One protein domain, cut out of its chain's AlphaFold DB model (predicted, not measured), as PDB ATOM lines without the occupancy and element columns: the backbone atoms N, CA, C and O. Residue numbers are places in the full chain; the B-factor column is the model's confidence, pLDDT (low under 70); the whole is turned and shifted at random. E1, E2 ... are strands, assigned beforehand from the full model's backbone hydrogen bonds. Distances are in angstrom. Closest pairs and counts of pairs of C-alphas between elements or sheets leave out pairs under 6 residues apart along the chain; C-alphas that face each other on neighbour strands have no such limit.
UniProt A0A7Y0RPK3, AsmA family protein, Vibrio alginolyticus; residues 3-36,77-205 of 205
ATOM      1  N   VAL A   3      31.644  29.238 -42.581       42.34
ATOM      2  CA  VAL A   3      30.183  29.325 -42.624       42.34
ATOM      3  C   VAL A   3      29.845  30.662 -43.267       42.34
ATOM      4  O   VAL A   3      30.153  31.713 -42.702       42.34
ATOM      5  N   GLY A   4      29.264  30.626 -44.463       44.62
ATOM      6  CA  GLY A   4      28.774  31.811 -45.164       44.62
ATOM      7  C   GLY A   4      27.251  31.845 -45.136       44.62
ATOM      8  O   GLY A   4      26.616  30.921 -45.640       44.62
ATOM      9  N   VAL A   5      26.671  32.899 -44.559       52.25
ATOM     10  CA  VAL A   5      25.230  33.180 -44.625       52.25
ATOM     11  C   VAL A   5      25.066  34.612 -45.128       52.25
ATOM     12  O   VAL A   5      25.435  35.554 -44.430       52.25
ATOM     13  N   ASP A   6      24.550  34.776 -46.345       58.88
ATOM     14  CA  ASP A   6      24.177  36.081 -46.902       58.88
ATOM     15  C   ASP A   6      22.678  36.307 -46.662       58.88
ATOM     16  O   ASP A   6      21.864  35.441 -46.979       58.88
ATOM     17  N   VAL A   7      22.298  37.425 -46.040       53.53
ATOM     18  CA  VAL A   7      20.892  37.743 -45.736       53.53
ATOM     19  C   VAL A   7      20.599  39.160 -46.207       53.53
ATOM     20  O   VAL A   7      21.209  40.122 -45.735       53.53
ATOM     21  N   SER A   8      19.636  39.307 -47.114       50.97
ATOM     22  CA  SER A   8      19.198  40.620 -47.595       50.97
ATOM     23  C   SER A   8      18.147  41.214 -46.653       50.97
ATOM     24  O   SER A   8      17.042  40.699 -46.524       50.97
ATOM     25  N   VAL A   9      18.475  42.330 -45.995       55.72
ATOM     26  CA  VAL A   9      17.624  42.980 -44.970       55.72
ATOM     27  C   VAL A   9      16.607  43.990 -45.526       55.72
ATOM     28  O   VAL A   9      15.771  44.514 -44.792       55.72
ATOM     29  N   THR A  10      16.648  44.279 -46.825       54.84
ATOM     30  CA  THR A  10      15.787  45.267 -47.498       54.84
ATOM     31  C   THR A  10      14.281  44.916 -47.528       54.84
ATOM     32  O   THR A  10      13.477  45.844 -47.431       54.84
ATOM     33  N   PRO A  11      13.841  43.639 -47.615       54.03
ATOM     34  CA  PRO A  11      12.415  43.280 -47.677       54.03
ATOM     35  C   PRO A  11      11.703  43.133 -46.319       54.03
ATOM     36  O   PRO A  11      10.503  42.856 -46.302       54.03
ATOM     37  N   LEU A  12      12.386  43.322 -45.179       55.06
ATOM     38  CA  LEU A  12      11.848  43.014 -43.836       55.06
ATOM     39  C   LEU A  12      10.553  43.775 -43.482       55.06
ATOM     40  O   LEU A  12       9.746  43.287 -42.694       55.06
ATOM     41  N   PHE A  13      10.294  44.920 -44.122       55.59
ATOM     42  CA  PHE A  13       9.032  45.659 -43.988       55.59
ATOM     43  C   PHE A  13       7.812  44.941 -44.609       55.59
ATOM     44  O   PHE A  13       6.682  45.328 -44.326       55.59
ATOM     45  N   SER A  14       8.026  43.889 -45.413       56.12
ATOM     46  CA  SER A  14       6.987  43.123 -46.131       56.12
ATOM     47  C   SER A  14       6.806  41.683 -45.624       56.12
ATOM     48  O   SER A  14       6.148  40.888 -46.288       56.12
ATOM     49  N   LYS A  15       7.371  41.328 -44.455       64.19
ATOM     50  CA  LYS A  15       7.329  39.965 -43.877       64.19
ATOM     51  C   LYS A  15       7.927  38.869 -44.792       64.19
ATOM     52  O   LYS A  15       7.482  37.723 -44.766       64.19
ATOM     53  N   GLN A  16       8.932  39.205 -45.600       61.50
ATOM     54  CA  GLN A  16       9.636  38.270 -46.485       61.50
ATOM     55  C   GLN A  16      11.107  38.180 -46.065       61.50
ATOM     56  O   GLN A  16      11.780  39.205 -45.948       61.50
ATOM     57  N   LEU A  17      11.583  36.965 -45.797       69.12
ATOM     58  CA  LEU A  17      12.967  36.666 -45.447       69.12
ATOM     59  C   LEU A  17      13.644  35.999 -46.648       69.12
ATOM     60  O   LEU A  17      13.336  34.856 -46.979       69.12
ATOM     61  N   GLU A  18      14.551  36.739 -47.280       74.12
ATOM     62  CA  GLU A  18      15.411  36.267 -48.367       74.12
ATOM     63  C   GLU A  18      16.749  35.815 -47.784       74.12
ATOM     64  O   GLU A  18      17.533  36.633 -47.284       74.12
ATOM     65  N   ILE A  19      17.002  34.512 -47.833       78.44
ATOM     66  CA  ILE A  19      18.250  33.897 -47.396       78.44
ATOM     67  C   ILE A  19      19.036  33.518 -48.651       78.44
ATOM     68  O   ILE A  19      18.542  32.789 -49.513       78.44
ATOM     69  N   GLY A  20      20.261  34.021 -48.767       79.50
ATOM     70  CA  GLY A  20      21.192  33.638 -49.821       79.50
ATOM     71  C   GLY A  20      21.633  32.178 -49.699       79.50
ATOM     72  O   GLY A  20      21.082  31.389 -48.932       79.50
ATOM     73  N   ASN A  21      22.645  31.789 -50.470       80.94
ATOM     74  CA  ASN A  21      23.130  30.414 -50.430       80.94
ATOM     75  C   ASN A  21      23.838  30.137 -49.094       80.94
ATOM     76  O   ASN A  21      24.784  30.844 -48.734       80.94
ATOM     77  N   ILE A  22      23.390  29.111 -48.376       86.50
ATOM     78  CA  ILE A  22      24.036  28.654 -47.145       86.50
ATOM     79  C   ILE A  22      25.069  27.605 -47.527       86.50
ATOM     80  O   ILE A  22      24.726  26.548 -48.053       86.50
ATOM     81  N   THR A  23      26.335  27.878 -47.222       88.75
ATOM     82  CA  THR A  23      27.425  26.926 -47.464       88.75
ATOM     83  C   THR A  23      28.072  26.511 -46.152       88.75
ATOM     84  O   THR A  23      28.410  27.352 -45.315       88.75
ATOM     85  N   LEU A  24      28.215  25.200 -45.974       90.38
ATOM     86  CA  LEU A  24      28.881  24.582 -44.839       90.38
ATOM     87  C   LEU A  24      29.871  23.543 -45.362       90.38
ATOM     88  O   LEU A  24      29.485  22.443 -45.749       90.38
ATOM     89  N   ASP A  25      31.148  23.908 -45.374       93.31
ATOM     90  CA  ASP A  25      32.219  23.029 -45.835       93.31
ATOM     91  C   ASP A  25      33.085  22.549 -44.669       93.31
ATOM     92  O   ASP A  25      33.653  23.363 -43.935       93.31
ATOM     93  N   GLY A  26      33.199  21.227 -44.533       90.69
ATOM     94  CA  GLY A  26      34.094  20.588 -43.570       90.69
ATOM     95  C   GLY A  26      33.568  20.543 -42.137       90.69
ATOM     96  O   GLY A  26      34.374  20.547 -41.215       90.69
ATOM     97  N   ALA A  27      32.247  20.523 -41.928       90.00
ATOM     98  CA  ALA A  27      31.687  20.445 -40.580       90.00
ATOM     99  C   ALA A  27      32.034  19.110 -39.903       90.00
ATOM    100  O   ALA A  27      31.683  18.047 -40.416       90.00
ATOM    101  N   GLU A  28      32.665  19.164 -38.731       93.31
ATOM    102  CA  GLU A  28      33.074  17.979 -37.972       93.31
ATOM    103  C   GLU A  28      32.397  17.949 -36.601       93.31
ATOM    104  O   GLU A  28      32.482  18.896 -35.815       93.31
ATOM    105  N   PHE A  29      31.748  16.832 -36.288       92.00
ATOM    106  CA  PHE A  29      31.093  16.623 -35.002       92.00
ATOM    107  C   PHE A  29      31.648  15.384 -34.312       92.00
ATOM    108  O   PHE A  29      31.782  14.324 -34.918       92.00
ATOM    109  N   TYR A  30      31.912  15.503 -33.013       93.50
ATOM    110  CA  TYR A  30      32.328  14.387 -32.171       93.50
ATOM    111  C   TYR A  30      31.390  14.257 -30.972       93.50
ATOM    112  O   TYR A  30      31.266  15.179 -30.157       93.50
ATOM    113  N   VAL A  31      30.737  13.105 -30.853       93.88
ATOM    114  CA  VAL A  31      29.817  12.777 -29.764       93.88
ATOM    115  C   VAL A  31      30.359  11.580 -29.002       93.88
ATOM    116  O   VAL A  31      30.505  10.488 -29.543       93.88
ATOM    117  N   GLU A  32      30.607  11.760 -27.714       95.06
ATOM    118  CA  GLU A  32      31.087  10.696 -26.839       95.06
ATOM    119  C   GLU A  32      30.063  10.420 -25.746       95.06
ATOM    120  O   GLU A  32      29.680  11.336 -25.018       95.06
ATOM    121  N   THR A  33      29.670   9.156 -25.594       95.69
ATOM    122  CA  THR A  33      28.973   8.646 -24.406       95.69
ATOM    123  C   THR A  33      29.976   7.875 -23.559       95.69
ATOM    124  O   THR A  33      30.584   6.906 -24.019       95.69
ATOM    125  N   LYS A  34      30.192   8.314 -22.320       94.25
ATOM    126  CA  LYS A  34      31.120   7.673 -21.380       94.25
ATOM    127  C   LYS A  34      30.507   6.403 -20.793       94.25
ATOM    128  O   LYS A  34      29.310   6.162 -20.888       94.25
ATOM    129  N   LYS A  35      31.328   5.605 -20.105       93.56
ATOM    130  CA  LYS A  35      30.881   4.374 -19.421       93.56
ATOM    131  C   LYS A  35      29.802   4.615 -18.358       93.56
ATOM    132  O   LYS A  35      29.039   3.705 -18.062       93.56
ATOM    133  N   ASP A  36      29.769   5.814 -17.777       92.12
ATOM    134  CA  ASP A  36      28.759   6.239 -16.802       92.12
ATOM    135  C   ASP A  36      27.458   6.754 -17.455       92.12
ATOM    136  O   ASP A  36      26.535   7.145 -16.744       92.12
ATOM    137  N   LEU A  77      14.904  30.729 -49.835       83.56
ATOM    138  CA  LEU A  77      16.269  30.289 -49.590       83.56
ATOM    139  C   LEU A  77      16.900  29.929 -50.928       83.56
ATOM    140  O   LEU A  77      16.459  28.988 -51.575       83.56
ATOM    141  N   ALA A  78      17.940  30.652 -51.337       82.06
ATOM    142  CA  ALA A  78      18.566  30.467 -52.648       82.06
ATOM    143  C   ALA A  78      19.198  29.073 -52.832       82.06
ATOM    144  O   ALA A  78      19.351  28.602 -53.957       82.06
ATOM    145  N   GLY A  79      19.569  28.415 -51.733       88.62
ATOM    146  CA  GLY A  79      20.054  27.040 -51.715       88.62
ATOM    147  C   GLY A  79      20.812  26.710 -50.434       88.62
ATOM    148  O   GLY A  79      21.155  27.596 -49.646       88.62
ATOM    149  N   VAL A  80      21.076  25.421 -50.230       91.88
ATOM    150  CA  VAL A  80      21.947  24.924 -49.154       91.88
ATOM    151  C   VAL A  80      22.960  23.976 -49.757       91.88
ATOM    152  O   VAL A  80      22.617  23.105 -50.550       91.88
ATOM    153  N   THR A  81      24.221  24.117 -49.377       94.00
ATOM    154  CA  THR A  81      25.268  23.162 -49.726       94.00
ATOM    155  C   THR A  81      26.069  22.814 -48.487       94.00
ATOM    156  O   THR A  81      26.715  23.671 -47.887       94.00
ATOM    157  N   VAL A  82      26.038  21.539 -48.123       94.00
ATOM    158  CA  VAL A  82      26.935  20.930 -47.149       94.00
ATOM    159  C   VAL A  82      27.901  20.036 -47.911       94.00
ATOM    160  O   VAL A  82      27.471  19.187 -48.694       94.00
ATOM    161  N   SER A  83      29.195  20.213 -47.679       95.06
ATOM    162  CA  SER A  83      30.251  19.385 -48.258       95.06
ATOM    163  C   SER A  83      31.233  18.939 -47.190       95.06
ATOM    164  O   SER A  83      31.460  19.636 -46.202       95.06
ATOM    165  N   ASN A  84      31.834  17.768 -47.407       92.44
ATOM    166  CA  ASN A  84      32.922  17.246 -46.581       92.44
ATOM    167  C   ASN A  84      32.575  17.153 -45.082       92.44
ATOM    168  O   ASN A  84      33.452  17.291 -44.232       92.44
ATOM    169  N   GLY A  85      31.301  16.938 -44.744       95.31
ATOM    170  CA  GLY A  85      30.886  16.795 -43.356       95.31
ATOM    171  C   GLY A  85      31.334  15.457 -42.764       95.31
ATOM    172  O   GLY A  85      31.433  14.444 -43.468       95.31
ATOM    173  N   SER A  86      31.566  15.434 -41.454       96.56
ATOM    174  CA  SER A  86      31.850  14.213 -40.705       96.56
ATOM    175  C   SER A  86      31.203  14.217 -39.320       96.56
ATOM    176  O   SER A  86      31.024  15.254 -38.679       96.56
ATOM    177  N   LEU A  87      30.824  13.028 -38.861       95.81
ATOM    178  CA  LEU A  87      30.267  12.801 -37.534       95.81
ATOM    179  C   LEU A  87      30.877  11.530 -36.959       95.81
ATOM    180  O   LEU A  87      30.713  10.450 -37.515       95.81
ATOM    181  N   GLU A  88      31.528  11.648 -35.816       96.56
ATOM    182  CA  GLU A  88      32.061  10.520 -35.071       96.56
ATOM    183  C   GLU A  88      31.296  10.360 -33.756       96.56
ATOM    184  O   GLU A  88      31.168  11.295 -32.966       96.56
ATOM    185  N   ILE A  89      30.765   9.162 -33.529       96.00
ATOM    186  CA  ILE A  89      30.028   8.786 -32.330       96.00
ATOM    187  C   ILE A  89      30.778   7.645 -31.655       96.00
ATOM    188  O   ILE A  89      30.876   6.540 -32.191       96.00
ATOM    189  N   GLN A  90      31.264   7.899 -30.446       95.94
ATOM    190  CA  GLN A  90      31.877   6.894 -29.595       95.94
ATOM    191  C   GLN A  90      30.982   6.621 -28.387       95.94
ATOM    192  O   GLN A  90      30.891   7.431 -27.465       95.94
ATOM    193  N   ASP A  91      30.346   5.454 -28.353       95.31
ATOM    194  CA  ASP A  91      29.582   4.994 -27.199       95.31
ATOM    195  C   ASP A  91      30.396   3.970 -26.399       95.31
ATOM    196  O   ASP A  91      30.435   2.776 -26.707       95.31
ATOM    197  N   LYS A  92      31.053   4.437 -25.334       93.56
ATOM    198  CA  LYS A  92      31.846   3.589 -24.430       93.56
ATOM    199  C   LYS A  92      30.982   2.750 -23.490       93.56
ATOM    200  O   LYS A  92      31.525   1.845 -22.855       93.56
ATOM    201  N   GLN A  93      29.694   3.056 -23.356       93.44
ATOM    202  CA  GLN A  93      28.757   2.285 -22.543       93.44
ATOM    203  C   GLN A  93      28.259   1.060 -23.315       93.44
ATOM    204  O   GLN A  93      28.279  -0.046 -22.777       93.44
ATOM    205  N   ALA A  94      27.868   1.247 -24.577       93.06
ATOM    206  CA  ALA A  94      27.442   0.172 -25.474       93.06
ATOM    207  C   ALA A  94      28.613  -0.537 -26.181       93.06
ATOM    208  O   ALA A  94      28.427  -1.619 -26.729       93.06
ATOM    209  N   GLY A  95      29.810   0.060 -26.173       92.06
ATOM    210  CA  GLY A  95      30.982  -0.462 -26.881       92.06
ATOM    211  C   GLY A  95      30.905  -0.281 -28.398       92.06
ATOM    212  O   GLY A  95      31.518  -1.057 -29.125       92.06
ATOM    213  N   ASN A  96      30.154   0.716 -28.869       93.62
ATOM    214  CA  ASN A  96      29.926   0.972 -30.287       93.62
ATOM    215  C   ASN A  96      30.693   2.201 -30.766       93.62
ATOM    216  O   ASN A  96      30.787   3.215 -30.069       93.62
ATOM    217  N   TYR A  97      31.191   2.113 -31.993       95.69
ATOM    218  CA  TYR A  97      31.799   3.221 -32.709       95.69
ATOM    219  C   TYR A  97      31.118   3.396 -34.062       95.69
ATOM    220  O   TYR A  97      31.011   2.435 -34.826       95.69
ATOM    221  N   THR A  98      30.691   4.620 -34.358       97.00
ATOM    222  CA  THR A  98      30.116   5.001 -35.649       97.00
ATOM    223  C   THR A  98      30.850   6.219 -36.184       97.00
ATOM    224  O   THR A  98      30.980   7.220 -35.485       97.00
ATOM    225  N   LYS A  99      31.283   6.170 -37.439       97.88
ATOM    226  CA  LYS A  99      31.875   7.293 -38.159       97.88
ATOM    227  C   LYS A  99      31.124   7.514 -39.457       97.88
ATOM    228  O   LYS A  99      31.104   6.633 -40.308       97.88
ATOM    229  N   LEU A 100      30.548   8.693 -39.622       97.75
ATOM    230  CA  LEU A 100      30.037   9.194 -40.889       97.75
ATOM    231  C   LEU A 100      31.063  10.160 -41.475       97.75
ATOM    232  O   LEU A 100      31.628  10.985 -40.757       97.75
ATOM    233  N   TYR A 101      31.321  10.050 -42.768       97.75
ATOM    234  CA  TYR A 101      32.268  10.887 -43.496       97.75
ATOM    235  C   TYR A 101      31.809  11.052 -44.941       97.75
ATOM    236  O   TYR A 101      30.881  10.372 -45.390       97.75
ATOM    237  N   ASP A 102      32.441  11.982 -45.655       96.62
ATOM    238  CA  ASP A 102      32.001  12.425 -46.979       96.62
ATOM    239  C   ASP A 102      30.504  12.796 -46.980       96.62
ATOM    240  O   ASP A 102      29.782  12.529 -47.942       96.62
ATOM    241  N   VAL A 103      30.019  13.384 -45.876       97.12
ATOM    242  CA  VAL A 103      28.626  13.820 -45.768       97.12
ATOM    243  C   VAL A 103      28.434  15.016 -46.688       97.12
ATOM    244  O   VAL A 103      29.141  16.024 -46.588       97.12
ATOM    245  N   SER A 104      27.457  14.898 -47.574       97.12
ATOM    246  CA  SER A 104      27.067  15.932 -48.516       97.12
ATOM    247  C   SER A 104      25.553  16.082 -48.546       97.12
ATOM    248  O   SER A 104      24.805  15.107 -48.443       97.12
ATOM    249  N   LEU A 105      25.113  17.328 -48.666       96.62
ATOM    250  CA  LEU A 105      23.719  17.699 -48.859       96.62
ATOM    251  C   LEU A 105      23.694  18.879 -49.820       96.62
ATOM    252  O   LEU A 105      24.339  19.894 -49.567       96.62
ATOM    253  N   ASN A 106      22.933  18.775 -50.896       97.00
ATOM    254  CA  ASN A 106      22.606  19.902 -51.746       97.00
ATOM    255  C   ASN A 106      21.095  20.102 -51.739       97.00
ATOM    256  O   ASN A 106      20.332  19.156 -51.903       97.00
ATOM    257  N   LEU A 107      20.682  21.341 -51.525       96.25
ATOM    258  CA  LEU A 107      19.309  21.785 -51.639       96.25
ATOM    259  C   LEU A 107      19.277  22.883 -52.695       96.25
ATOM    260  O   LEU A 107      20.008  23.874 -52.571       96.25
ATOM    261  N   SER A 108      18.433  22.717 -53.709       95.81
ATOM    262  CA  SER A 108      18.149  23.784 -54.665       95.81
ATOM    263  C   SER A 108      17.455  24.964 -53.981       95.81
ATOM    264  O   SER A 108      17.149  24.924 -52.789       95.81
ATOM    265  N   GLU A 109      17.152  26.006 -54.753       93.31
ATOM    266  CA  GLU A 109      16.297  27.090 -54.280       93.31
ATOM    267  C   GLU A 109      15.015  26.532 -53.647       93.31
ATOM    268  O   GLU A 109      14.337  25.681 -54.233       93.31
ATOM    269  N   PHE A 110      14.724  27.001 -52.436       93.19
ATOM    270  CA  PHE A 110      13.546  26.662 -51.663       93.19
ATOM    271  C   PHE A 110      12.638  27.880 -51.538       93.19
ATOM    272  O   PHE A 110      13.042  28.945 -51.069       93.19
ATOM    273  N   ALA A 111      11.375  27.665 -51.885       90.62
ATOM    274  CA  ALA A 111      10.274  28.571 -51.617       90.62
ATOM    275  C   ALA A 111       9.023  27.743 -51.302       90.62
ATOM    276  O   ALA A 111       8.842  26.636 -51.824       90.62
ATOM    277  N   PHE A 112       8.134  28.285 -50.468       91.00
ATOM    278  CA  PHE A 112       6.845  27.646 -50.210       91.00
ATOM    279  C   PHE A 112       6.060  27.435 -51.509       91.00
ATOM    280  O   PHE A 112       6.167  28.204 -52.466       91.00
ATOM    281  N   ASP A 113       5.287  26.351 -51.542       92.25
ATOM    282  CA  ASP A 113       4.440  25.947 -52.666       92.25
ATOM    283  C   ASP A 113       5.200  25.705 -53.989       92.25
ATOM    284  O   ASP A 113       4.585  25.478 -55.034       92.25
ATOM    285  N   SER A 114       6.535  25.645 -53.928       93.88
ATOM    286  CA  SER A 114       7.434  25.371 -55.050       93.88
ATOM    287  C   SER A 114       8.174  24.049 -54.855       93.88
ATOM    288  O   SER A 114       8.433  23.614 -53.733       93.88
ATOM    289  N   TRP A 115       8.490  23.375 -55.962       96.00
ATOM    290  CA  TRP A 115       9.303  22.162 -55.912       96.00
ATOM    291  C   TRP A 115      10.762  22.524 -55.655       96.00
ATOM    292  O   TRP A 115      11.322  23.356 -56.360       96.00
ATOM    293  N   THR A 116      11.352  21.862 -54.671       96.50
ATOM    294  CA  THR A 116      12.757  21.957 -54.283       96.50
ATOM    295  C   THR A 116      13.383  20.577 -54.423       96.50
ATOM    296  O   THR A 116      12.782  19.588 -54.004       96.50
ATOM    297  N   THR A 117      14.577  20.500 -54.996       97.94
ATOM    298  CA  THR A 117      15.349  19.262 -55.104       97.94
ATOM    299  C   THR A 117      16.345  19.185 -53.954       97.94
ATOM    300  O   THR A 117      17.070  20.145 -53.693       97.94
ATOM    301  N   ALA A 118      16.380  18.039 -53.281       97.62
ATOM    302  CA  ALA A 118      17.385  17.683 -52.294       97.62
ATOM    303  C   ALA A 118      18.176  16.463 -52.774       97.62
ATOM    304  O   ALA A 118      17.585  15.430 -53.091       97.62
ATOM    305  N   ASP A 119      19.498  16.570 -52.764       97.75
ATOM    306  CA  ASP A 119      20.437  15.483 -53.022       97.75
ATOM    307  C   ASP A 119      21.291  15.279 -51.765       97.75
ATOM    308  O   ASP A 119      21.768  16.246 -51.170       97.75
ATOM    309  N   PHE A 120      21.500  14.037 -51.340       97.88
ATOM    310  CA  PHE A 120      22.349  13.717 -50.194       97.88
ATOM    311  C   PHE A 120      23.304  12.574 -50.512       97.88
ATOM    312  O   PHE A 120      23.016  11.709 -51.339       97.88
ATOM    313  N   GLY A 121      24.424  12.546 -49.801       98.31
ATOM    314  CA  GLY A 121      25.400  11.469 -49.855       98.31
ATOM    315  C   GLY A 121      26.092  11.312 -48.510       98.31
ATOM    316  O   GLY A 121      26.413  12.299 -47.850       98.31
ATOM    317  N   VAL A 122      26.314  10.075 -48.086       98.19
ATOM    318  CA  VAL A 122      27.034   9.752 -46.855       98.19
ATOM    319  C   VAL A 122      27.769   8.430 -46.998       98.19
ATOM    320  O   VAL A 122      27.255   7.459 -47.560       98.19
ATOM    321  N   LYS A 123      28.971   8.372 -46.431       98.50
ATOM    322  CA  LYS A 123      29.682   7.125 -46.163       98.50
ATOM    323  C   LYS A 123      29.743   6.900 -44.665       98.50
ATOM    324  O   LYS A 123      29.846   7.848 -43.888       98.50
ATOM    325  N   GLY A 124      29.672   5.643 -44.264       97.88
ATOM    326  CA  GLY A 124      29.621   5.267 -42.867       97.88
ATOM    327  C   GLY A 124      30.468   4.048 -42.558       97.88
ATOM    328  O   GLY A 124      30.580   3.119 -43.356       97.88
ATOM    329  N   GLU A 125      31.048   4.059 -41.367       97.69
ATOM    330  CA  GLU A 125      31.672   2.919 -40.714       97.69
ATOM    331  C   GLU A 125      31.004   2.730 -39.352       97.69
ATOM    332  O   GLU A 125      30.838   3.687 -38.599       97.69
ATOM    333  N   MET A 126      30.589   1.509 -39.033       95.81
ATOM    334  CA  MET A 126      30.056   1.155 -37.723       95.81
ATOM    335  C   MET A 126      30.682  -0.159 -37.275       95.81
ATOM    336  O   MET A 126      30.317  -1.228 -37.766       95.81
ATOM    337  N   ASN A 127      31.626  -0.085 -36.338       92.19
ATOM    338  CA  ASN A 127      32.492  -1.211 -35.981       92.19
ATOM    339  C   ASN A 127      33.132  -1.825 -37.257       92.19
ATOM    340  O   ASN A 127      33.833  -1.117 -37.975       92.19
ATOM    341  N   ASP A 128      32.865  -3.098 -37.576       94.69
ATOM    342  CA  ASP A 128      33.375  -3.782 -38.783       94.69
ATOM    343  C   ASP A 128      32.500  -3.587 -40.039       94.69
ATOM    344  O   ASP A 128      32.759  -4.188 -41.085       94.69
ATOM    345  N   GLN A 129      31.438  -2.788 -39.946       96.88
ATOM    346  CA  GLN A 129      30.483  -2.564 -41.028       96.88
ATOM    347  C   GLN A 129      30.838  -1.289 -41.786       96.88
ATOM    348  O   GLN A 129      31.129  -0.263 -41.174       96.88
ATOM    349  N   LYS A 130      30.756  -1.327 -43.113       98.31
ATOM    350  CA  LYS A 130      30.877  -0.158 -43.986       98.31
ATOM    351  C   LYS A 130      29.621  -0.010 -44.815       98.31
ATOM    352  O   LYS A 130      29.085  -1.002 -45.301       98.31
ATOM    353  N   PHE A 131      29.175   1.217 -45.017       98.19
ATOM    354  CA  PHE A 131      28.029   1.492 -45.864       98.19
ATOM    355  C   PHE A 131      28.180   2.813 -46.599       98.19
ATOM    356  O   PHE A 131      28.919   3.706 -46.184       98.19
ATOM    357  N   THR A 132      27.453   2.927 -47.698       98.56
ATOM    358  CA  THR A 132      27.220   4.200 -48.373       98.56
ATOM    359  C   THR A 132      25.729   4.360 -48.587       98.56
ATOM    360  O   THR A 132      25.017   3.364 -48.730       98.56
ATOM    361  N   ALA A 133      25.261   5.598 -48.574       98.19
ATOM    362  CA  ALA A 133      23.917   5.941 -48.988       98.19
ATOM    363  C   ALA A 133      23.973   7.265 -49.739       98.19
ATOM    364  O   ALA A 133      24.546   8.238 -49.252       98.19
ATOM    365  N   GLU A 134      23.368   7.296 -50.909       98.44
ATOM    366  CA  GLU A 134      23.143   8.503 -51.682       98.44
ATOM    367  C   GLU A 134      21.693   8.527 -52.132       98.44
ATOM    368  O   GLU A 134      21.051   7.488 -52.301       98.44
ATOM    369  N   GLY A 135      21.141   9.715 -52.294       98.00
ATOM    370  CA  GLY A 135      19.765   9.816 -52.715       98.00
ATOM    371  C   GLY A 135      19.383  11.198 -53.168       98.00
ATOM    372  O   GLY A 135      20.083  12.182 -52.947       98.00
ATOM    373  N   LYS A 136      18.233  11.231 -53.820       98.12
ATOM    374  CA  LYS A 136      17.644  12.420 -54.402       98.12
ATOM    375  C   LYS A 136      16.150  12.399 -54.170       98.12
ATOM    376  O   LYS A 136      15.529  11.350 -54.320       98.12
ATOM    377  N   ALA A 137      15.569  13.541 -53.844       97.50
ATOM    378  CA  ALA A 137      14.129  13.711 -53.794       97.50
ATOM    379  C   ALA A 137      13.749  15.136 -54.180       97.50
ATOM    380  O   ALA A 137      14.402  16.095 -53.775       97.50
ATOM    381  N   ASP A 138      12.642  15.273 -54.899       97.25
ATOM    382  CA  ASP A 138      11.970  16.555 -55.030       97.25
ATOM    383  C   ASP A 138      10.872  16.625 -53.973       97.25
ATOM    384  O   ASP A 138      10.075  15.694 -53.834       97.25
ATOM    385  N   PHE A 139      10.782  17.737 -53.257       95.06
ATOM    386  CA  PHE A 139       9.701  17.992 -52.316       95.06
ATOM    387  C   PHE A 139       9.068  19.356 -52.555       95.06
ATOM    388  O   PHE A 139       9.687  20.279 -53.081       95.06
ATOM    389  N   LYS A 140       7.806  19.483 -52.166       94.38
ATOM    390  CA  LYS A 140       7.079  20.746 -52.124       94.38
ATOM    391  C   LYS A 140       6.422  20.866 -50.765       94.38
ATOM    392  O   LYS A 140       5.768  19.926 -50.319       94.38
ATOM    393  N   LEU A 141       6.569  22.025 -50.136       92.00
ATOM    394  CA  LEU A 141       6.037  22.307 -48.809       92.00
ATOM    395  C   LEU A 141       5.102  23.512 -48.880       92.00
ATOM    396  O   LEU A 141       5.504  24.568 -49.365       92.00
ATOM    397  N   ALA A 142       3.864  23.358 -48.420       90.38
ATOM    398  CA  ALA A 142       2.894  24.448 -48.444       90.38
ATOM    399  C   ALA A 142       3.193  25.503 -47.377       90.38
ATOM    400  O   ALA A 142       3.697  25.183 -46.290       90.38
ATOM    401  N   LYS A 143       2.814  26.759 -47.649       85.19
ATOM    402  CA  LYS A 143       2.844  27.812 -46.625       85.19
ATOM    403  C   LYS A 143       2.031  27.367 -45.398       85.19
ATOM    404  O   LYS A 143       0.925  26.846 -45.519       85.19
ATOM    405  N   GLY A 144       2.598  27.548 -44.203       84.25
ATOM    406  CA  GLY A 144       1.993  27.090 -42.944       84.25
ATOM    407  C   GLY A 144       2.287  25.630 -42.572       84.25
ATOM    408  O   GLY A 144       1.762  25.161 -41.569       84.25
ATOM    409  N   LEU A 145       3.132  24.922 -43.340       85.25
ATOM    410  CA  LEU A 145       3.668  23.585 -43.017       85.25
ATOM    411  C   LEU A 145       2.608  22.475 -42.880       85.25
ATOM    412  O   LEU A 145       2.906  21.384 -42.402       85.25
ATOM    413  N   ALA A 146       1.374  22.741 -43.312       83.88
ATOM    414  CA  ALA A 146       0.238  21.838 -43.137       83.88
ATOM    415  C   ALA A 146       0.174  20.719 -44.188       83.88
ATOM    416  O   ALA A 146      -0.523  19.727 -43.990       83.88
ATOM    417  N   SER A 147       0.869  20.875 -45.316       86.19
ATOM    418  CA  SER A 147       0.923  19.848 -46.355       86.19
ATOM    419  C   SER A 147       2.276  19.822 -47.046       86.19
ATOM    420  O   SER A 147       2.947  20.848 -47.185       86.19
ATOM    421  N   TYR A 148       2.658  18.627 -47.477       90.44
ATOM    422  CA  TYR A 148       3.874  18.370 -48.223       90.44
ATOM    423  C   TYR A 148       3.595  17.324 -49.305       90.44
ATOM    424  O   TYR A 148       2.661  16.531 -49.193       90.44
ATOM    425  N   ALA A 149       4.408  17.333 -50.352       92.25
ATOM    426  CA  ALA A 149       4.407  16.316 -51.395       92.25
ATOM    427  C   ALA A 149       5.851  15.975 -51.746       92.25
ATOM    428  O   ALA A 149       6.698  16.870 -51.757       92.25
ATOM    429  N   LEU A 150       6.121  14.708 -52.059       94.00
ATOM    430  CA  LEU A 150       7.411  14.289 -52.599       94.00
ATOM    431  C   LEU A 150       7.236  13.615 -53.958       94.00
ATOM    432  O   LEU A 150       6.188  13.036 -54.257       94.00
ATOM    433  N   LYS A 151       8.278  13.682 -54.778       95.06
ATOM    434  CA  LYS A 151       8.386  12.955 -56.043       95.06
ATOM    435  C   LYS A 151       9.837  12.687 -56.404       95.06
ATOM    436  O   LYS A 151      10.745  13.269 -55.812       95.06
ATOM    437  N   ASN A 152      10.035  11.840 -57.409       95.38
ATOM    438  CA  ASN A 152      11.354  11.527 -57.959       95.38
ATOM    439  C   ASN A 152      12.342  11.062 -56.874       95.38
ATOM    440  O   ASN A 152      13.517  11.435 -56.894       95.38
ATOM    441  N   ILE A 153      11.858  10.283 -55.907       96.50
ATOM    442  CA  ILE A 153      12.660   9.827 -54.777       96.50
ATOM    443  C   ILE A 153      13.499   8.648 -55.244       96.50
ATOM    444  O   ILE A 153      12.960   7.672 -55.759       96.50
ATOM    445  N   ASN A 154      14.805   8.724 -55.049       97.62
ATOM    446  CA  ASN A 154      15.736   7.649 -55.347       97.62
ATOM    447  C   ASN A 154      16.734   7.540 -54.204       97.62
ATOM    448  O   ASN A 154      17.239   8.557 -53.728       97.62
ATOM    449  N   VAL A 155      17.010   6.320 -53.769       98.06
ATOM    450  CA  VAL A 155      18.023   6.021 -52.763       98.06
ATOM    451  C   VAL A 155      18.834   4.841 -53.257       98.06
ATOM    452  O   VAL A 155      18.285   3.765 -53.488       98.06
ATOM    453  N   ASP A 156      20.133   5.054 -53.376       98.44
ATOM    454  CA  ASP A 156      21.121   4.036 -53.676       98.44
ATOM    455  C   ASP A 156      21.991   3.827 -52.433       98.44
ATOM    456  O   ASP A 156      22.413   4.771 -51.768       98.44
ATOM    457  N   ALA A 157      22.253   2.573 -52.087       98.38
ATOM    458  CA  ALA A 157      23.057   2.227 -50.929       98.38
ATOM    459  C   ALA A 157      23.951   1.020 -51.200       98.38
ATOM    460  O   ALA A 157      23.644   0.141 -52.011       98.38
ATOM    461  N   THR A 158      25.051   0.956 -50.462       98.50
ATOM    462  CA  THR A 158      25.925  -0.217 -50.401       98.50
ATOM    463  C   THR A 158      26.185  -0.577 -48.951       98.50
ATOM    464  O   THR A 158      26.094   0.267 -48.058       98.50
ATOM    465  N   TYR A 159      26.503  -1.841 -48.705       98.25
ATOM    466  CA  TYR A 159      26.800  -2.332 -47.367       98.25
ATOM    467  C   TYR A 159      27.843  -3.438 -47.430       98.25
ATOM    468  O   TYR A 159      27.856  -4.246 -48.355       98.25
ATOM    469  N   THR A 160      28.730  -3.516 -46.451       97.88
ATOM    470  CA  THR A 160      29.665  -4.630 -46.310       97.88
ATOM    471  C   THR A 160      29.998  -4.843 -44.844       97.88
ATOM    472  O   THR A 160      30.298  -3.893 -44.129       97.88
ATOM    473  N   ASP A 161      29.989  -6.097 -44.421       96.81
ATOM    474  CA  ASP A 161      30.532  -6.570 -43.150       96.81
ATOM    475  C   ASP A 161      31.344  -7.866 -43.415       96.81
ATOM    476  O   ASP A 161      31.459  -8.289 -44.572       96.81
ATOM    477  N   PRO A 162      31.930  -8.527 -42.399       95.31
ATOM    478  CA  PRO A 162      32.707  -9.754 -42.609       95.31
ATOM    479  C   PRO A 162      31.961 -10.931 -43.269       95.31
ATOM    480  O   PRO A 162      32.605 -11.818 -43.827       95.31
ATOM    481  N   ASN A 163      30.630 -10.977 -43.195       95.56
ATOM    482  CA  ASN A 163      29.791 -12.090 -43.651       95.56
ATOM    483  C   ASN A 163      28.854 -11.722 -44.818       95.56
ATOM    484  O   ASN A 163      28.303 -12.616 -45.468       95.56
ATOM    485  N   ASN A 164      28.639 -10.431 -45.067       96.94
ATOM    486  CA  ASN A 164      27.619  -9.905 -45.961       96.94
ATOM    487  C   ASN A 164      28.184  -8.778 -46.830       96.94
ATOM    488  O   ASN A 164      28.993  -7.955 -46.406       96.94
ATOM    489  N   THR A 165      27.720  -8.698 -48.068       98.00
ATOM    490  CA  THR A 165      28.084  -7.650 -49.021       98.00
ATOM    491  C   THR A 165      26.858  -7.299 -49.839       98.00
ATOM    492  O   THR A 165      26.371  -8.120 -50.603       98.00
ATOM    493  N   ILE A 166      26.355  -6.081 -49.714       98.19
ATOM    494  CA  ILE A 166      25.372  -5.506 -50.625       98.19
ATOM    495  C   ILE A 166      26.129  -4.586 -51.576       98.19
ATOM    496  O   ILE A 166      26.566  -3.500 -51.196       98.19
ATOM    497  N   GLU A 167      26.304  -5.054 -52.808       97.81
ATOM    498  CA  GLU A 167      26.960  -4.300 -53.880       97.81
ATOM    499  C   GLU A 167      26.098  -3.118 -54.328       97.81
ATOM    500  O   GLU A 167      26.626  -2.073 -54.693       97.81
ATOM    501  N   SER A 168      24.773  -3.291 -54.320       97.94
ATOM    502  CA  SER A 168      23.815  -2.237 -54.639       97.94
ATOM    503  C   SER A 168      22.450  -2.557 -54.039       97.94
ATOM    504  O   SER A 168      21.906  -3.635 -54.266       97.94
ATOM    505  N   ALA A 169      21.884  -1.614 -53.298       98.12
ATOM    506  CA  ALA A 169      20.473  -1.551 -52.952       98.12
ATOM    507  C   ALA A 169      19.918  -0.254 -53.534       98.12
ATOM    508  O   ALA A 169      20.435   0.812 -53.224       98.12
ATOM    509  N   LYS A 170      18.899  -0.344 -54.380       98.25
ATOM    510  CA  LYS A 170      18.232   0.792 -55.011       98.25
ATOM    511  C   LYS A 170      16.768   0.783 -54.627       98.25
ATOM    512  O   LYS A 170      16.121  -0.265 -54.709       98.25
ATOM    513  N   ILE A 171      16.246   1.936 -54.247       96.88
ATOM    514  CA  ILE A 171      14.823   2.166 -54.007       96.88
ATOM    515  C   ILE A 171      14.439   3.416 -54.783       96.88
ATOM    516  O   ILE A 171      15.047   4.466 -54.593       96.88
ATOM    517  N   GLY A 172      13.422   3.309 -55.630       96.81
ATOM    518  CA  GLY A 172      12.842   4.439 -56.342       96.81
ATOM    519  C   GLY A 172      11.353   4.552 -56.052       96.81
ATOM    520  O   GLY A 172      10.638   3.551 -56.052       96.81
ATOM    521  N   LEU A 173      10.878   5.768 -55.806       94.81
ATOM    522  CA  LEU A 173       9.468   6.065 -55.591       94.81
ATOM    523  C   LEU A 173       9.079   7.298 -56.414       94.81
ATOM    524  O   LEU A 173       9.632   8.387 -56.229       94.81
ATOM    525  N   ASP A 174       8.114   7.126 -57.318       91.44
ATOM    526  CA  ASP A 174       7.703   8.187 -58.249       91.44
ATOM    527  C   ASP A 174       7.114   9.391 -57.509       91.44
ATOM    528  O   ASP A 174       7.428  10.538 -57.825       91.44
ATOM    529  N   THR A 175       6.265   9.132 -56.515       90.62
ATOM    530  CA  THR A 175       5.638  10.155 -55.680       90.62
ATOM    531  C   THR A 175       5.295   9.615 -54.297       90.62
ATOM    532  O   THR A 175       5.232   8.408 -54.082       90.62
ATOM    533  N   PHE A 176       5.172  10.516 -53.329       84.69
ATOM    534  CA  PHE A 176       4.634  10.240 -52.010       84.69
ATOM    535  C   PHE A 176       3.620  11.337 -51.699       84.69
ATOM    536  O   PHE A 176       3.962  12.432 -51.242       84.69
ATOM    537  N   GLU A 177       2.368  11.039 -52.022       78.94
ATOM    538  CA  GLU A 177       1.201  11.862 -51.731       78.94
ATOM    539  C   GLU A 177       0.108  10.975 -51.128       78.94
ATOM    540  O   GLU A 177      -0.083   9.828 -51.540       78.94
ATOM    541  N   PHE A 178      -0.609  11.510 -50.140       66.81
ATOM    542  CA  PHE A 178      -1.736  10.814 -49.525       66.81
ATOM    543  C   PHE A 178      -2.858  10.606 -50.563       66.81
ATOM    544  O   PHE A 178      -3.096  11.482 -51.395       66.81
ATOM    545  N   ASP A 179      -3.527   9.450 -50.532       75.06
ATOM    546  CA  ASP A 179      -4.610   9.055 -51.456       75.06
ATOM    547  C   ASP A 179      -4.248   9.009 -52.958       75.06
ATOM    548  O   ASP A 179      -5.132   9.017 -53.822       75.06
ATOM    549  N   LYS A 180      -2.956   8.912 -53.303       81.06
ATOM    550  CA  LYS A 180      -2.497   8.660 -54.677       81.06
ATOM    551  C   LYS A 180      -1.707   7.366 -54.773       81.06
ATOM    552  O   LYS A 180      -0.889   7.073 -53.910       81.06
ATOM    553  N   VAL A 181      -1.939   6.638 -55.866       84.69
ATOM    554  CA  VAL A 181      -1.168   5.439 -56.200       84.69
ATOM    555  C   VAL A 181       0.273   5.836 -56.502       84.69
ATOM    556  O   VAL A 181       0.509   6.671 -57.378       84.69
ATOM    557  N   ASN A 182       1.222   5.207 -55.818       87.25
ATOM    558  CA  ASN A 182       2.647   5.484 -55.961       87.25
ATOM    559  C   ASN A 182       3.369   4.262 -56.524       87.25
ATOM    560  O   ASN A 182       3.259   3.163 -55.978       87.25
ATOM    561  N   ASN A 183       4.139   4.435 -57.600       92.06
ATOM    562  CA  ASN A 183       4.957   3.340 -58.114       92.06
ATOM    563  C   ASN A 183       6.258   3.259 -57.319       92.06
ATOM    564  O   ASN A 183       7.064   4.191 -57.320       92.06
ATOM    565  N   LEU A 184       6.456   2.116 -56.676       93.75
ATOM    566  CA  LEU A 184       7.698   1.719 -56.040       93.75
ATOM    567  C   LEU A 184       8.488   0.849 -57.015       93.75
ATOM    568  O   LEU A 184       7.943  -0.097 -57.584       93.75
ATOM    569  N   ASN A 185       9.781   1.108 -57.145       96.19
ATOM    570  CA  ASN A 185      10.742   0.188 -57.732       96.19
ATOM    571  C   ASN A 185      11.847  -0.124 -56.718       96.19
ATOM    572  O   ASN A 185      12.168   0.684 -55.845       96.19
ATOM    573  N   TYR A 186      12.403  -1.324 -56.814       96.56
ATOM    574  CA  TYR A 186      13.539  -1.726 -56.002       96.56
ATOM    575  C   TYR A 186      14.470  -2.646 -56.783       96.56
ATOM    576  O   TYR A 186      14.034  -3.430 -57.631       96.56
ATOM    577  N   ALA A 187      15.753  -2.582 -56.451       97.81
ATOM    578  CA  ALA A 187      16.756  -3.541 -56.885       97.81
ATOM    579  C   ALA A 187      17.735  -3.819 -55.741       97.81
ATOM    580  O   ALA A 187      18.116  -2.915 -55.008       97.81
ATOM    581  N   LEU A 188      18.148  -5.068 -55.580       97.31
ATOM    582  CA  LEU A 188      19.102  -5.499 -54.571       97.31
ATOM    583  C   LEU A 188      20.057  -6.509 -55.192       97.31
ATOM    584  O   LEU A 188      19.634  -7.549 -55.693       97.31
ATOM    585  N   LYS A 189      21.350  -6.226 -55.099       98.38
ATOM    586  CA  LYS A 189      22.421  -7.097 -55.559       98.38
ATOM    587  C   LYS A 189      23.471  -7.250 -54.471       98.38
ATOM    588  O   LYS A 189      23.950  -6.261 -53.913       98.38
ATOM    589  N   GLY A 190      23.852  -8.487 -54.179       97.69
ATOM    590  CA  GLY A 190      24.842  -8.769 -53.151       97.69
ATOM    591  C   GLY A 190      24.966 -10.240 -52.780       97.69
ATOM    592  O   GLY A 190      24.619 -11.144 -53.536       97.69
ATOM    593  N   SER A 191      25.467 -10.475 -51.578       97.25
ATOM    594  CA  SER A 191      25.608 -11.768 -50.936       97.25
ATOM    595  C   SER A 191      25.373 -11.602 -49.441       97.25
ATOM    596  O   SER A 191      25.969 -10.727 -48.819       97.25
ATOM    597  N   ALA A 192      24.542 -12.447 -48.846       94.69
ATOM    598  CA  ALA A 192      24.320 -12.459 -47.404       94.69
ATOM    599  C   ALA A 192      24.220 -13.897 -46.906       94.69
ATOM    600  O   ALA A 192      23.581 -14.733 -47.547       94.69
ATOM    601  N   ALA A 193      24.873 -14.196 -45.781       90.88
ATOM    602  CA  ALA A 193      24.904 -15.537 -45.187       90.88
ATOM    603  C   ALA A 193      25.241 -16.664 -46.197       90.88
ATOM    604  O   ALA A 193      24.660 -17.748 -46.167       90.88
ATOM    605  N   GLY A 194      26.162 -16.394 -47.131       88.44
ATOM    606  CA  GLY A 194      26.581 -17.340 -48.174       88.44
ATOM    607  C   GLY A 194      25.615 -17.505 -49.356       88.44
ATOM    608  O   GLY A 194      25.892 -18.301 -50.254       88.44
ATOM    609  N   MET A 195      24.508 -16.763 -49.398       94.94
ATOM    610  CA  MET A 195      23.558 -16.759 -50.514       94.94
ATOM    611  C   MET A 195      23.770 -15.536 -51.398       94.94
ATOM    612  O   MET A 195      23.859 -14.421 -50.893       94.94
ATOM    613  N   LYS A 196      23.777 -15.733 -52.720       96.81
ATOM    614  CA  LYS A 196      23.732 -14.619 -53.674       96.81
ATOM    615  C   LYS A 196      22.337 -14.001 -53.691       96.81
ATOM    616  O   LYS A 196      21.342 -14.719 -53.765       96.81
ATOM    617  N   LEU A 197      22.296 -12.679 -53.664       96.38
ATOM    618  CA  LEU A 197      21.103 -11.854 -53.772       96.38
ATOM    619  C   LEU A 197      21.147 -11.143 -55.124       96.38
ATOM    620  O   LEU A 197      22.106 -10.431 -55.421       96.38
ATOM    621  N   ASP A 198      20.118 -11.354 -55.932       97.44
ATOM    622  CA  ASP A 198      19.866 -10.607 -57.162       97.44
ATOM    623  C   ASP A 198      18.348 -10.509 -57.312       97.44
ATOM    624  O   ASP A 198      17.665 -11.480 -57.646       97.44
ATOM    625  N   MET A 199      17.809  -9.374 -56.889       96.00
ATOM    626  CA  MET A 199      16.379  -9.124 -56.801       96.00
ATOM    627  C   MET A 199      16.082  -7.788 -57.454       96.00
ATOM    628  O   MET A 199      16.764  -6.801 -57.206       96.00
ATOM    629  N   GLN A 200      15.018  -7.735 -58.235       96.69
ATOM    630  CA  GLN A 200      14.483  -6.492 -58.763       96.69
ATOM    631  C   GLN A 200      12.974  -6.626 -58.897       96.69
ATOM    632  O   GLN A 200      12.459  -7.714 -59.168       96.69
ATOM    633  N   GLY A 201      12.262  -5.527 -58.716       95.50
ATOM    634  CA  GLY A 201      10.817  -5.531 -58.823       95.50
ATOM    635  C   GLY A 201      10.226  -4.148 -58.650       95.50
ATOM    636  O   GLY A 201      10.926  -3.146 -58.514       95.50
ATOM    637  N   GLY A 202       8.905  -4.114 -58.655       94.38
ATOM    638  CA  GLY A 202       8.151  -2.912 -58.375       94.38
ATOM    639  C   GLY A 202       6.731  -3.244 -57.957       94.38
ATOM    640  O   GLY A 202       6.290  -4.391 -58.058       94.38
ATOM    641  N   GLY A 203       6.036  -2.237 -57.456       90.69
ATOM    642  CA  GLY A 203       4.672  -2.350 -56.970       90.69
ATOM    643  C   GLY A 203       3.972  -1.003 -56.970       90.69
ATOM    644  O   GLY A 203       4.588   0.035 -57.198       90.69
ATOM    645  N   GLN A 204       2.672  -1.048 -56.715       89.19
ATOM    646  CA  GLN A 204       1.843   0.128 -56.502       89.19
ATOM    647  C   GLN A 204       1.474   0.176 -55.022       89.19
ATOM    648  O   GLN A 204       1.030  -0.836 -54.475       89.19
ATOM    649  N   LEU A 205       1.723   1.321 -54.395       78.56
ATOM    650  CA  LEU A 205       1.352   1.643 -53.019       78.56
ATOM    651  C   LEU A 205       0.140   2.567 -53.011       78.56
ATOM    652  O   LEU A 205       0.104   3.462 -53.887       78.56
TER     653      LEU A 205
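AT A GLANCE: This is residues 3 to 36 and 77 to 205 of the 205 residues of the protein "AsmA family protein" of Vibrio alginolyticus (UniProt A0A7Y0RPK3). One large single sheet of ten strands, twisted and bent into an open trough, with no named helix on either face. Eight strands, E3 to E10, run up and down side by side as a meander; E1 and E2 together make a broken row along the far side of E3, and residues 3 to 8 fold back along E1. The printed part has 163 residues, its named strands follow in the order E1 to E10, and the class is all strand. The sheet is mixed and branched, parallel where E1 and E2 pair with E3 and antiparallel elsewhere. The whole is loose, with a radius of gyration of the C-alphas of 19.8 A and spans of 64 by 46 by 27 A.

HOW THE PARTS SIT: E3, residues 77 to 91, has three neighbours. E1, residues 16 to 25, and E2, residues 28 to 33, lie on one side of it, and E4, residues 96 to 107, on the other side. E1 is parallel to E3, with N 81 and O 22 2.8 A apart. E2 is parallel to E3 too, with N 31 and O 88 2.8 A apart. E1 runs on into E2 at 79 degrees, and E3 bends by 62 degrees at residue 84. E3 and E4 form a hairpin, with N 100 and O 87 2.7 A apart. Beyond E4 come E5, residues 115 to 126, E6, residues 129 to 141, E7, residues 148 to 160, E8, residues 165 to 176, E9, residues 183 to 192, and E10, residues 195 to 204, each in an antiparallel hairpin with the strand before. In E5 and E6, C-alphas 121 and 134 face each other at 4.2 A, and N 120 and O 135 are 2.8 A apart. In E7 and E8, N 166 and O 159 are 2.7 A apart; in E9 and E10, N 184 and O 203 are 2.8 A apart. The edge strands are E1, E2 and E10; E3 and E10 are apart.

IN THESE COORDINATES: E1 measures 27.3 A from C-alpha 16 at (9.636, 38.270, -46.485) to C-alpha 25, and E2 17.0 A. E3 measures 36.3 A, E4 31.7 A, E5 34.7 A, E6 35.7 A, E7 34.6 A, E8 29.6 A and E9 27.2 A. E10 measures 28.2 A and ends at C-alpha 204, (1.843, 0.128, -56.502).

THE WHOLE: The C-alphas farthest apart, of Phe 13 and Gly 194, are 65.5 A apart. Residues 37 to 76 are not printed, and C-alphas 36 and 77 are 42.5 A apart across this cut. Of the links printed whole, none is long. Residues 3 to 17 and residue 178 are under 70 in pLDDT, against a mean of 89.9 for the printed part.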